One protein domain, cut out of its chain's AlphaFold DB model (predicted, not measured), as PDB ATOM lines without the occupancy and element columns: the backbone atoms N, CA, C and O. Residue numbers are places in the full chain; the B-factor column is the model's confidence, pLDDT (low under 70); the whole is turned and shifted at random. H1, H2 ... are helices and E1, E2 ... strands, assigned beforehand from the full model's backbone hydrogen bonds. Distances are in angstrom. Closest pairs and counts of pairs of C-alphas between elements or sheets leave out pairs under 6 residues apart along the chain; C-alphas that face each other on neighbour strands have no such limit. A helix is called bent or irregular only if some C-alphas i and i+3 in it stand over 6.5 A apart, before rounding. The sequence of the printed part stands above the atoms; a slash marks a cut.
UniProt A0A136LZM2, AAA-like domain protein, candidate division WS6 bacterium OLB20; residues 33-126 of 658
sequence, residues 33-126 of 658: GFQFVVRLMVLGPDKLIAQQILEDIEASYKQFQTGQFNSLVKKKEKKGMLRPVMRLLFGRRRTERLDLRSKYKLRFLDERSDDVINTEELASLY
ATOM      1  N   GLY A  33     372.015 338.605 409.869       88.50
ATOM      2  CA  GLY A  33     372.342 340.020 410.005       88.50
ATOM      3  C   GLY A  33     373.227 340.301 411.219       88.50
ATOM      4  O   GLY A  33     373.022 339.738 412.293       88.50
ATOM      5  N   PHE A  34     374.176 341.217 411.060       87.31
ATOM      6  CA  PHE A  34     375.035 341.744 412.114       87.31
ATOM      7  C   PHE A  34     374.847 343.257 412.223       87.31
ATOM      8  O   PHE A  34     374.748 343.954 411.212       87.31
ATOM      9  N   GLN A  35     374.845 343.781 413.448       87.81
ATOM     10  CA  GLN A  35     375.002 345.219 413.656       87.81
ATOM     11  C   GLN A  35     376.393 345.641 413.186       87.81
ATOM     12  O   GLN A  35     377.388 345.002 413.541       87.81
ATOM     13  N   PHE A  36     376.482 346.726 412.419       85.19
ATOM     14  CA  PHE A  36     377.767 347.198 411.912       85.19
ATOM     15  C   PHE A  36     377.915 348.715 411.991       85.19
ATOM     16  O   PHE A  36     376.949 349.472 412.025       85.19
ATOM     17  N   VAL A  37     379.170 349.160 412.022       84.31
ATOM     18  CA  VAL A  37     379.536 350.563 411.840       84.31
ATOM     19  C   VAL A  37     380.915 350.636 411.197       84.31
ATOM     20  O   VAL A  37     381.846 349.958 411.634       84.31
ATOM     21  N   VAL A  38     381.065 351.487 410.185       84.31
ATOM     22  CA  VAL A  38     382.370 351.802 409.597       84.31
ATOM     23  C   VAL A  38     382.919 353.048 410.284       84.31
ATOM     24  O   VAL A  38     382.260 354.087 410.338       84.31
ATOM     25  N   ARG A  39     384.126 352.946 410.846       83.19
ATOM     26  CA  ARG A  39     384.828 354.074 411.470       83.19
ATOM     27  C   ARG A  39     386.036 354.447 410.635       83.19
ATOM     28  O   ARG A  39     386.941 353.631 410.474       83.19
ATOM     29  N   LEU A  40     386.083 355.698 410.202       84.31
ATOM     30  CA  LEU A  40     387.213 356.260 409.476       84.31
ATOM     31  C   LEU A  40     387.982 357.204 410.403       84.31
ATOM     32  O   LEU A  40     387.394 358.082 411.035       84.31
ATOM     33  N   MET A  41     389.291 356.998 410.515       84.88
ATOM     34  CA  MET A  41     390.207 357.918 411.186       84.88
ATOM     35  C   MET A  41     391.397 358.138 410.269       84.88
ATOM     36  O   MET A  41     392.014 357.179 409.816       84.88
ATOM     37  N   VAL A  42     391.715 359.402 410.027       84.31
ATOM     38  CA  VAL A  42     392.804 359.811 409.150       84.31
ATOM     39  C   VAL A  42     393.787 360.650 409.951       84.31
ATOM     40  O   VAL A  42     393.385 361.496 410.753       84.31
ATOM     41  N   LEU A  43     395.074 360.401 409.733       86.12
ATOM     42  CA  LEU A  43     396.168 361.219 410.233       86.12
ATOM     43  C   LEU A  43     396.921 361.769 409.023       86.12
ATOM     44  O   LEU A  43     397.338 360.999 408.164       86.12
ATOM     45  N   GLY A  44     397.079 363.088 408.963       86.75
ATOM     46  CA  GLY A  44     397.817 363.774 407.909       86.75
ATOM     47  C   GLY A  44     398.808 364.780 408.499       86.75
ATOM     48  O   GLY A  44     398.662 365.153 409.666       86.75
ATOM     49  N   PRO A  45     399.812 365.208 407.715       85.94
ATOM     50  CA  PRO A  45     400.802 366.198 408.145       85.94
ATOM     51  C   PRO A  45     400.174 367.560 408.479       85.94
ATOM     52  O   PRO A  45     400.678 368.269 409.346       85.94
ATOM     53  N   ASP A  46     399.036 367.894 407.864       93.00
ATOM     54  CA  ASP A  46     398.211 369.042 408.226       93.00
ATOM     55  C   ASP A  46     396.707 368.723 408.135       93.00
ATOM     56  O   ASP A  46     396.281 367.644 407.707       93.00
ATOM     57  N   LYS A  47     395.885 369.682 408.578       89.06
ATOM     58  CA  LYS A  47     394.425 369.548 408.625       89.06
ATOM     59  C   LYS A  47     393.792 369.439 407.234       89.06
ATOM     60  O   LYS A  47     392.800 368.724 407.109       89.06
ATOM     61  N   LEU A  48     394.319 370.145 406.236       91.50
ATOM     62  CA  LEU A  48     393.768 370.160 404.882       91.50
ATOM     63  C   LEU A  48     393.961 368.788 404.234       91.50
ATOM     64  O   LEU A  48     392.992 368.191 403.771       91.50
ATOM     65  N   ILE A  49     395.176 368.244 404.312       90.25
ATOM     66  CA  ILE A  49     395.510 366.913 403.794       90.25
ATOM     67  C   ILE A  49     394.710 365.832 404.528       90.25
ATOM     68  O   ILE A  49     394.147 364.940 403.898       90.25
ATOM     69  N   ALA A  50     394.592 365.917 405.858       88.94
ATOM     70  CA  ALA A  50     393.795 364.957 406.623       88.94
ATOM     71  C   ALA A  50     392.297 364.994 406.257       88.94
ATOM     72  O   ALA A  50     391.643 363.951 406.252       88.94
ATOM     73  N   GLN A  51     391.746 366.176 405.962       89.50
ATOM     74  CA  GLN A  51     390.362 366.318 405.503       89.50
ATOM     75  C   GLN A  51     390.174 365.777 404.089       89.50
ATOM     76  O   GLN A  51     389.224 365.034 403.871       89.50
ATOM     77  N   GLN A  52     391.098 366.078 403.174       91.50
ATOM     78  CA  GLN A  52     391.065 365.569 401.807       91.50
ATOM     79  C   GLN A  52     391.089 364.037 401.784       91.50
ATOM     80  O   GLN A  52     390.194 363.420 401.221       91.50
ATOM     81  N   ILE A  53     392.032 363.413 402.498       89.69
ATOM     82  CA  ILE A  53     392.112 361.948 402.590       89.69
ATOM     83  C   ILE A  53     390.826 361.360 403.198       89.69
ATOM     84  O   ILE A  53     390.367 360.304 402.773       89.69
ATOM     85  N   LEU A  54     390.223 362.021 404.196       89.50
ATOM     86  CA  LEU A  54     388.953 361.564 404.764       89.50
ATOM     87  C   LEU A  54     387.813 361.637 403.738       89.50
ATOM     88  O   LEU A  54     387.031 360.696 403.656       89.50
ATOM     89  N   GLU A  55     387.717 362.724 402.974       89.75
ATOM     90  CA  GLU A  55     386.713 362.892 401.918       89.75
ATOM     91  C   GLU A  55     386.902 361.881 400.782       89.75
ATOM     92  O   GLU A  55     385.914 361.312 400.317       89.75
ATOM     93  N   ASP A  56     388.146 361.586 400.402       88.94
ATOM     94  CA  ASP A  56     388.482 360.583 399.387       88.94
ATOM     95  C   ASP A  56     388.063 359.170 399.833       88.94
ATOM     96  O   ASP A  56     387.415 358.438 399.079       88.94
ATOM     97  N   ILE A  57     388.351 358.796 401.088       88.25
ATOM     98  CA  ILE A  57     387.909 357.509 401.656       88.25
ATOM     99  C   ILE A  57     386.380 357.475 401.796       88.25
ATOM    100  O   ILE A  57     385.751 356.458 401.520       88.25
ATOM    101  N   GLU A  58     385.739 358.568 402.211       87.19
ATOM    102  CA  GLU A  58     384.273 358.644 402.259       87.19
ATOM    103  C   GLU A  58     383.653 358.484 400.861       87.19
ATOM    104  O   GLU A  58     382.632 357.806 400.712       87.19
ATOM    105  N   ALA A  59     384.270 359.066 399.831       86.50
ATOM    106  CA  ALA A  59     383.816 358.964 398.452       86.50
ATOM    107  C   ALA A  59     383.891 357.526 397.922       86.50
ATOM    108  O   ALA A  59     382.967 357.115 397.218       86.50
ATOM    109  N   SER A  60     384.902 356.735 398.304       86.12
ATOM    110  CA  SER A  60     385.004 355.337 397.861       86.12
ATOM    111  C   SER A  60     383.846 354.463 398.353       86.12
ATOM    112  O   SER A  60     383.495 353.493 397.694       86.12
ATOM    113  N   TYR A  61     383.192 354.811 399.469       86.62
ATOM    114  CA  TYR A  61     382.010 354.080 399.945       86.62
ATOM    115  C   TYR A  61     380.724 354.401 399.168       86.62
ATOM    116  O   TYR A  61     379.762 353.638 399.266       86.62
ATOM    117  N   LYS A  62     380.691 355.469 398.356       83.25
ATOM    118  CA  LYS A  62     379.515 355.808 397.530       83.25
ATOM    119  C   LYS A  62     379.213 354.760 396.459       83.25
ATOM    120  O   LYS A  62     378.086 354.705 395.984       83.25
ATOM    121  N   GLN A  63     380.178 353.910 396.106       81.81
ATOM    122  CA  GLN A  63     379.948 352.796 395.182       81.81
ATOM    123  C   GLN A  63     378.940 351.765 395.720       81.81
ATOM    124  O   GLN A  63     378.333 351.041 394.941       81.81
ATOM    125  N   PHE A  64     378.724 351.719 397.042       83.12
ATOM    126  CA  PHE A  64     377.750 350.836 397.695       83.12
ATOM    127  C   PHE A  64     376.367 351.496 397.842       83.12
ATOM    128  O   PHE A  64     375.646 351.239 398.807       83.12
ATOM    129  N   GLN A  65     376.012 352.397 396.925       79.56
ATOM    130  CA  GLN A  65     374.709 353.050 396.873       79.56
ATOM    131  C   GLN A  65     373.922 352.541 395.666       79.56
ATOM    132  O   GLN A  65     374.327 352.746 394.523       79.56
ATOM    133  N   THR A  66     372.743 351.981 395.921       72.62
ATOM    134  CA  THR A  66     371.764 351.680 394.871       72.62
ATOM    135  C   THR A  66     370.573 352.616 395.036       72.62
ATOM    136  O   THR A  66     370.082 352.793 396.146       72.62
ATOM    137  N   GLY A  67     370.102 353.239 393.952       69.69
ATOM    138  CA  GLY A  67     369.131 354.345 394.016       69.69
ATOM    139  C   GLY A  67     367.805 354.033 394.726       69.69
ATOM    140  O   GLY A  67     367.208 354.940 395.294       69.69
ATOM    141  N   GLN A  68     367.373 352.768 394.721       72.75
ATOM    142  CA  GLN A  68     366.133 352.296 395.355       72.75
ATOM    143  C   GLN A  68     366.365 351.468 396.635       72.75
ATOM    144  O   GLN A  68     365.407 351.078 397.293       72.75
ATOM    145  N   PHE A  69     367.620 351.209 397.024       78.75
ATOM    146  CA  PHE A  69     367.951 350.337 398.158       78.75
ATOM    147  C   PHE A  69     368.851 351.035 399.188       78.75
ATOM    148  O   PHE A  69     369.080 352.243 399.148       78.75
ATOM    149  N   ASN A  70     369.336 350.263 400.163       81.19
ATOM    150  CA  ASN A  70     370.206 350.759 401.223       81.19
ATOM    151  C   ASN A  70     371.480 351.409 400.663       81.19
ATOM    152  O   ASN A  70     371.981 351.048 399.599       81.19
ATOM    153  N   SER A  71     372.026 352.355 401.423       84.75
ATOM    154  CA  SER A  71     373.289 353.018 401.104       84.75
ATOM    155  C   SER A  71     374.087 353.310 402.367       84.75
ATOM    156  O   SER A  71     373.536 353.411 403.467       84.75
ATOM    157  N   LEU A  72     375.402 353.457 402.211       86.56
ATOM    158  CA  LEU A  72     376.276 353.912 403.284       86.56
ATOM    159  C   LEU A  72     376.270 355.437 403.342       86.56
ATOM    160  O   LEU A  72     376.629 356.114 402.380       86.56
ATOM    161  N   VAL A  73     375.889 355.985 404.496       83.19
ATOM    162  CA  VAL A  73     375.800 357.433 404.708       83.19
ATOM    163  C   VAL A  73     376.699 357.894 405.848       83.19
ATOM    164  O   VAL A  73     376.838 357.238 406.883       83.19
ATOM    165  N   LYS A  74     377.289 359.082 405.688       81.19
ATOM    166  CA  LYS A  74     378.088 359.721 406.736       81.19
ATOM    167  C   LYS A  74     377.201 360.100 407.923       81.19
ATOM    168  O   LYS A  74     376.433 361.062 407.872       81.19
ATOM    169  N   LYS A  75     377.357 359.389 409.038       76.00
ATOM    170  CA  LYS A  75     376.685 359.709 410.305       76.00
ATOM    171  C   LYS A  75     377.484 360.792 411.032       76.00
ATOM    172  O   LYS A  75     378.587 360.540 411.512       76.00
ATOM    173  N   LYS A  76     376.948 362.017 411.129       62.16
ATOM    174  CA  LYS A  76     377.545 363.056 411.991       62.16
ATOM    175  C   LYS A  76     377.551 362.545 413.434       62.16
ATOM    176  O   LYS A  76     376.516 362.098 413.929       62.16
ATOM    177  N   GLU A  77     378.699 362.625 414.107       59.31
ATOM    178  CA  GLU A  77     378.828 362.225 415.510       59.31
ATOM    179  C   GLU A  77     377.805 363.014 416.349       59.31
ATOM    180  O   GLU A  77     377.909 364.235 416.516       59.31
ATOM    181  N   LYS A  78     376.761 362.341 416.853       55.56
ATOM    182  CA  LYS A  78     375.800 362.974 417.763       55.56
ATOM    183  C   LYS A  78     376.567 363.331 419.039       55.56
ATOM    184  O   LYS A  78     376.959 362.434 419.784       55.56
ATOM    185  N   LYS A  79     376.735 364.630 419.322       44.28
ATOM    186  CA  LYS A  79     377.463 365.218 420.478       44.28
ATOM    187  C   LYS A  79     377.014 364.755 421.888       44.28
ATOM    188  O   LYS A  79     377.434 365.336 422.885       44.28
ATOM    189  N   GLY A  80     376.188 363.719 422.024       49.62
ATOM    190  CA  GLY A  80     375.613 363.279 423.298       49.62
ATOM    191  C   GLY A  80     375.726 361.790 423.631       49.62
ATOM    192  O   GLY A  80     375.435 361.437 424.769       49.62
ATOM    193  N   MET A  81     376.145 360.912 422.714       47.31
ATOM    194  CA  MET A  81     375.877 359.471 422.888       47.31
ATOM    195  C   MET A  81     376.952 358.697 423.667       47.31
ATOM    196  O   MET A  81     376.632 357.760 424.386       47.31
ATOM    197  N   LEU A  82     378.211 359.145 423.636       50.78
ATOM    198  CA  LEU A  82     379.318 358.547 424.405       50.78
ATOM    199  C   LEU A  82     379.243 358.824 425.921       50.78
ATOM    200  O   LEU A  82     380.008 358.256 426.695       50.78
ATOM    201  N   ARG A  83     378.353 359.718 426.369       52.62
ATOM    202  CA  ARG A  83     378.331 360.231 427.750       52.62
ATOM    203  C   ARG A  83     377.845 359.244 428.825       52.62
ATOM    204  O   ARG A  83     378.409 359.321 429.912       52.62
ATOM    205  N   PRO A  84     376.849 358.364 428.617       52.62
ATOM    206  CA  PRO A  84     376.316 357.541 429.708       52.62
ATOM    207  C   PRO A  84     377.275 356.418 430.127       52.62
ATOM    208  O   PRO A  84     377.673 356.354 431.287       52.62
ATOM    209  N   VAL A  85     377.724 355.599 429.170       54.84
ATOM    210  CA  VAL A  85     378.603 354.440 429.424       54.84
ATOM    211  C   VAL A  85     380.000 354.884 429.865       54.84
ATOM    212  O   VAL A  85     380.565 354.343 430.812       54.84
ATOM    213  N   MET A  86     380.544 355.945 429.262       51.72
ATOM    214  CA  MET A  86     381.861 356.453 429.656       51.72
ATOM    215  C   MET A  86     381.848 357.266 430.961       51.72
ATOM    216  O   MET A  86     382.881 357.349 431.626       51.72
ATOM    217  N   ARG A  87     380.704 357.838 431.377       55.31
ATOM    218  CA  ARG A  87     380.544 358.370 432.748       55.31
ATOM    219  C   ARG A  87     380.607 357.259 433.785       55.31
ATOM    220  O   ARG A  87     381.149 357.510 434.857       55.31
ATOM    221  N   LEU A  88     380.055 356.087 433.464       56.38
ATOM    222  CA  LEU A  88     380.043 354.924 434.347       56.38
ATOM    223  C   LEU A  88     381.455 354.337 434.516       56.38
ATOM    224  O   LEU A  88     381.871 354.086 435.638       56.38
ATOM    225  N   LEU A  89     382.211 354.190 433.419       56.06
ATOM    226  CA  LEU A  89     383.551 353.582 433.436       56.06
ATOM    227  C   LEU A  89     384.684 354.529 433.879       56.06
ATOM    228  O   LEU A  89     385.646 354.074 434.488       56.06
ATOM    229  N   PHE A  90     384.609 355.833 433.578       55.12
ATOM    230  CA  PHE A  90     385.750 356.755 433.754       55.12
ATOM    231  C   PHE A  90     385.443 358.019 434.575       55.12
ATOM    232  O   PHE A  90     386.322 358.865 434.755       55.12
ATOM    233  N   GLY A  91     384.220 358.167 435.097       54.22
ATOM    234  CA  GLY A  91     383.798 359.329 435.885       54.22
ATOM    235  C   GLY A  91     383.618 360.621 435.066       54.22
ATOM    236  O   GLY A  91     384.154 360.793 433.968       54.22
ATOM    237  N   ARG A  92     382.850 361.579 435.615       48.53
ATOM    238  CA  ARG A  92     382.427 362.834 434.941       48.53
ATOM    239  C   ARG A  92     383.569 363.700 434.377       48.53
ATOM    240  O   ARG A  92     383.298 364.495 433.488       48.53
ATOM    241  N   ARG A  93     384.803 363.592 434.892       48.41
ATOM    242  CA  ARG A  93     385.920 364.505 434.559       48.41
ATOM    243  C   ARG A  93     386.905 363.987 433.501       48.41
ATOM    244  O   ARG A  93     387.627 364.799 432.934       48.41
ATOM    245  N   ARG A  94     386.959 362.679 433.203       48.00
ATOM    246  CA  ARG A  94     387.922 362.119 432.217       48.00
ATOM    247  C   ARG A  94     387.367 361.993 430.798       48.00
ATOM    248  O   ARG A  94     388.136 361.934 429.847       48.00
ATOM    249  N   THR A  95     386.048 361.998 430.643       48.16
ATOM    250  CA  THR A  95     385.360 361.761 429.364       48.16
ATOM    251  C   THR A  95     385.540 362.876 428.335       48.16
ATOM    252  O   THR A  95     385.521 362.610 427.137       48.16
ATOM    253  N   GLU A  96     385.744 364.116 428.784       50.03
ATOM    254  CA  GLU A  96     385.921 365.280 427.901       50.03
ATOM    255  C   GLU A  96     387.369 365.451 427.407       50.03
ATOM    256  O   GLU A  96     387.616 366.262 426.521       50.03
ATOM    257  N   ARG A  97     388.313 364.646 427.919       50.38
ATOM    258  CA  ARG A  97     389.753 364.709 427.600       50.38
ATOM    259  C   ARG A  97     390.285 363.546 426.760       50.38
ATOM    260  O   ARG A  97     391.490 363.460 426.554       50.38
ATOM    261  N   LEU A  98     389.426 362.641 426.295       57.62
ATOM    262  CA  LEU A  98     389.872 361.548 425.431       57.62
ATOM    263  C   LEU A  98     390.176 362.087 424.032       57.62
ATOM    264  O   LEU A  98     389.302 362.669 423.382       57.62
ATOM    265  N   ASP A  99     391.413 361.881 423.586       66.50
ATOM    266  CA  ASP A  99     391.848 362.210 422.234       66.50
ATOM    267  C   ASP A  99     391.098 361.363 421.184       66.50
ATOM    268  O   ASP A  99     390.470 360.339 421.484       66.50
ATOM    269  N   LEU A 100     391.124 361.810 419.925       69.69
ATOM    270  CA  LEU A 100     390.426 361.142 418.817       69.69
ATOM    271  C   LEU A 100     390.861 359.675 418.662       69.69
ATOM    272  O   LEU A 100     390.029 358.807 418.395       69.69
ATOM    273  N   ARG A 101     392.140 359.383 418.918       70.75
ATOM    274  CA  ARG A 101     392.712 358.033 418.859       70.75
ATOM    275  C   ARG A 101     392.117 357.109 419.920       70.75
ATOM    276  O   ARG A 101     391.779 355.966 419.611       70.75
ATOM    277  N   SER A 102     391.964 357.576 421.157       69.75
ATOM    278  CA  SER A 102     391.347 356.795 422.235       69.75
ATOM    279  C   SER A 102     389.871 356.537 421.955       69.75
ATOM    280  O   SER A 102     389.399 355.427 422.182       69.75
ATOM    281  N   LYS A 103     389.150 357.515 421.390       68.81
ATOM    282  CA  LYS A 103     387.757 357.323 420.953       68.81
ATOM    283  C   LYS A 103     387.636 356.301 419.821       68.81
ATOM    284  O   LYS A 103     386.742 355.465 419.874       68.81
ATOM    285  N   TYR A 104     388.545 356.323 418.844       74.50
ATOM    286  CA  TYR A 104     388.570 355.349 417.747       74.50
ATOM    287  C   TYR A 104     388.812 353.911 418.235       74.50
ATOM    288  O   TYR A 104     388.179 352.974 417.749       74.50
ATOM    289  N   LYS A 105     389.692 353.724 419.230       73.81
ATOM    290  CA  LYS A 105     389.998 352.402 419.810       73.81
ATOM    291  C   LYS A 105     388.809 351.757 420.532       73.81
ATOM    292  O   LYS A 105     388.778 350.536 420.668       73.81
ATOM    293  N   LEU A 106     387.844 352.547 420.998       69.94
ATOM    294  CA  LEU A 106     386.671 352.047 421.708       69.94
ATOM    295  C   LEU A 106     385.632 351.517 420.707       69.94
ATOM    296  O   LEU A 106     384.867 352.269 420.101       69.94
ATOM    297  N   ARG A 107     385.604 350.193 420.528       68.69
ATOM    298  CA  ARG A 107     384.760 349.479 419.553       68.69
ATOM    299  C   ARG A 107     383.320 349.247 420.040       68.69
ATOM    300  O   ARG A 107     382.820 348.132 419.968       68.69
ATOM    301  N   PHE A 108     382.640 350.276 420.544       69.00
ATOM    302  CA  PHE A 108     381.246 350.133 420.996       69.00
ATOM    303  C   PHE A 108     380.266 350.142 419.820       69.00
ATOM    304  O   PHE A 108     380.322 351.046 418.990       69.00
ATOM    305  N   LEU A 109     379.355 349.182 419.745       68.38
ATOM    306  CA  LEU A 109     378.172 349.283 418.889       68.38
ATOM    307  C   LEU A 109     377.026 349.823 419.747       68.38
ATOM    308  O   LEU A 109     376.911 349.475 420.918       68.38
ATOM    309  N   ASP A 110     376.241 350.743 419.196       66.75
ATOM    310  CA  ASP A 110     375.040 351.220 419.874       66.75
ATOM    311  C   ASP A 110     373.984 350.116 419.789       66.75
ATOM    312  O   ASP A 110     373.603 349.725 418.688       66.75
ATOM    313  N   GLU A 111     373.515 349.609 420.932       60.25
ATOM    314  CA  GLU A 111     372.494 348.551 420.989       60.25
ATOM    315  C   GLU A 111     371.190 348.960 420.286       60.25
ATOM    316  O   GLU A 111     370.403 348.101 419.897       60.25
ATOM    317  N   ARG A 112     370.973 350.269 420.086       63.19
ATOM    318  CA  ARG A 112     369.835 350.850 419.356       63.19
ATOM    319  C   ARG A 112     370.145 351.181 417.893       63.19
ATOM    320  O   ARG A 112     369.404 351.941 417.275       63.19
ATOM    321  N   SER A 113     371.272 350.716 417.362       69.44
ATOM    322  CA  SER A 113     371.622 350.938 415.963       69.44
ATOM    323  C   SER A 113     370.776 350.042 415.065       69.44
ATOM    324  O   SER A 113     370.887 348.819 415.134       69.44
ATOM    325  N   ASP A 114     369.997 350.661 414.181       76.25
ATOM    326  CA  ASP A 114     369.221 349.974 413.139       76.25
ATOM    327  C   ASP A 114     370.082 349.623 411.902       76.25
ATOM    328  O   ASP A 114     369.590 349.095 410.906       76.25
ATOM    329  N   ASP A 115     371.387 349.915 411.965       85.31
ATOM    330  CA  ASP A 115     372.359 349.671 410.899       85.31
ATOM    331  C   ASP A 115     372.758 348.174 410.876       85.31
ATOM    332  O   ASP A 115     373.652 347.739 411.612       85.31
ATOM    333  N   VAL A 116     372.077 347.379 410.037       85.88
ATOM    334  CA  VAL A 116     372.282 345.924 409.892       85.88
ATOM    335  C   VAL A 116     372.842 345.566 408.515       85.88
ATOM    336  O   VAL A 116     372.319 345.980 407.474       85.88
ATOM    337  N   ILE A 117     373.875 344.727 408.522       88.44
ATOM    338  CA  ILE A 117     374.498 344.154 407.330       88.44
ATOM    339  C   ILE A 117     374.402 342.631 407.366       88.44
ATOM    340  O   ILE A 117     374.570 342.031 408.428       88.44
ATOM    341  N   ASN A 118     374.122 341.990 406.237       90.56
ATOM    342  CA  ASN A 118     374.146 340.530 406.163       90.56
ATOM    343  C   ASN A 118     375.559 339.990 405.861       90.56
ATOM    344  O   ASN A 118     376.492 340.747 405.589       90.56
ATOM    345  N   THR A 119     375.727 338.668 405.912       88.94
ATOM    346  CA  THR A 119     377.015 337.996 405.658       88.94
ATOM    347  C   THR A 119     377.635 338.309 404.294       88.94
ATOM    348  O   THR A 119     378.853 338.428 404.202       88.94
ATOM    349  N   GLU A 120     376.833 338.444 403.236       87.12
ATOM    350  CA  GLU A 120     377.338 338.710 401.881       87.12
ATOM    351  C   GLU A 120     377.731 340.174 401.688       87.12
ATOM    352  O   GLU A 120     378.813 340.465 401.177       87.12
ATOM    353  N   GLU A 121     376.887 341.096 402.150       87.56
ATOM    354  CA  GLU A 121     377.180 342.527 402.161       87.56
ATOM    355  C   GLU A 121     378.459 342.800 402.978       87.56
ATOM    356  O   GLU A 121     379.320 343.570 402.553       87.56
ATOM    357  N   LEU A 122     378.633 342.119 404.119       88.06
ATOM    358  CA  LEU A 122     379.844 342.224 404.933       88.06
ATOM    359  C   LEU A 122     381.082 341.717 404.184       88.06
ATOM    360  O   LEU A 122     382.106 342.397 404.208       88.06
ATOM    361  N   ALA A 123     380.984 340.578 403.491       85.31
ATOM    362  CA  ALA A 123     382.075 340.039 402.675       85.31
ATOM    363  C   ALA A 123     382.433 340.954 401.483       85.31
ATOM    364  O   ALA A 123     383.596 341.028 401.081       85.31
ATOM    365  N   SER A 124     381.457 341.701 400.952       83.81
ATOM    366  CA  SER A 124     381.694 342.728 399.927       83.81
ATOM    367  C   SER A 124     382.409 343.964 400.477       83.81
ATOM    368  O   SER A 124     383.273 344.515 399.801       83.81
ATOM    369  N   LEU A 125     382.086 344.397 401.703       82.69
ATOM    370  CA  LEU A 125     382.754 345.539 402.343       82.69
ATOM    371  C   LEU A 125     384.154 345.206 402.867       82.69
ATOM    372  O   LEU A 125     385.019 346.082 402.899       82.69
ATOM    373  N   TYR A 126     384.365 343.974 403.330       79.38
ATOM    374  CA  TYR A 126     385.641 343.518 403.859       79.38
ATOM    375  C   TYR A 126     385.853 342.032 403.582       79.38
ATOM    376  O   TYR A 126     385.097 341.175 404.037       79.38
TER     377      TYR A 126
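What this domain is: This is residues 33 to 126 of the 658 residues of the protein "AAA-like domain protein" of candidate division WS6 bacterium OLB20 (UniProt A0A136LZM2). A loose, open model in which the stretch of residues 36 to 46 runs from a small two-stranded sheet, E1 and E2, to the start of the long helix H1, and H1 folds back from there to make a V with that stretch. The irregular helix H2 and the short H3 lie on the other side of this stretch from H1, reached and left by links with no named element, and the short helix H4 follows E2 beside the sheet. The printed part has 94 residues with four named helices and two named strands, in the order E1 H1 H2 H3 E2 H4; the class is mostly helix and the sheet is antiparallel. The radius of gyration of the C-alphas is 15.7 A, and the C-alphas span 45 by 36 by 20 A.

Where its parts are: The printed part begins with strand E1, residues 33 to 35, 6.9 A long, with C-alpha 33 at (372.342, 340.020, 410.005). Helix H1, residues 47 to 64, is 27.3 A long and starts with C-alpha 47 at (394.425, 369.548, 408.625). H1 is neither bent nor irregular, but only just: C-alphas 60 and 63 are 6.3 A apart. Helix H2, residues 83 to 97, measures 12.3 A and is irregular, with C-alphas 89 and 92 lying 9.4 A apart. Helix H3, residues 100 to 105, is 8.8 A long. Strand E2, residues 116 to 118, is 6.8 A long. Helix H4, residues 119 to 125, is 10.0 A long and ends with C-alpha 125 at (382.754, 345.539, 402.343).

How they stand to each other: E1 and E2 are antiparallel neighbours, with 141 degrees between their directions. C-alphas 33 and 118 face each other at 4.3 A. N 34 and O 117 are 2.8 A apart and N 117 and O 34 are 2.9 A apart, both within hydrogen-bond range. The closest C-alphas of E1 and H4 are those of Gly 33 and Thr 119, 6.7 A apart. No helix touches another helix. Among the pairs that are apart are H1 and H2, H1 and H4, and H2 and H3. In H3 and H4 every O i to N i+4 pair is within hydrogen-bond range; in H1 10 of 14 are, and in H2 5 of 11, beside 4 of 12 O i to N i+3 pairs.

The domain as a whole: The two C-alphas farthest apart are those of Gln 68 and Arg 93, at 45.6 A. The printed part has no cut. The links from E1 to H1, 11 residues, and from H1 to H2, 18 residues, are long. The mean pLDDT of the printed part is 74.5, and 36 residues are under 70: residue 67, residues 76 to 100, 102 to 103 and 106 to 113. H2 has a mean pLDDT of 52.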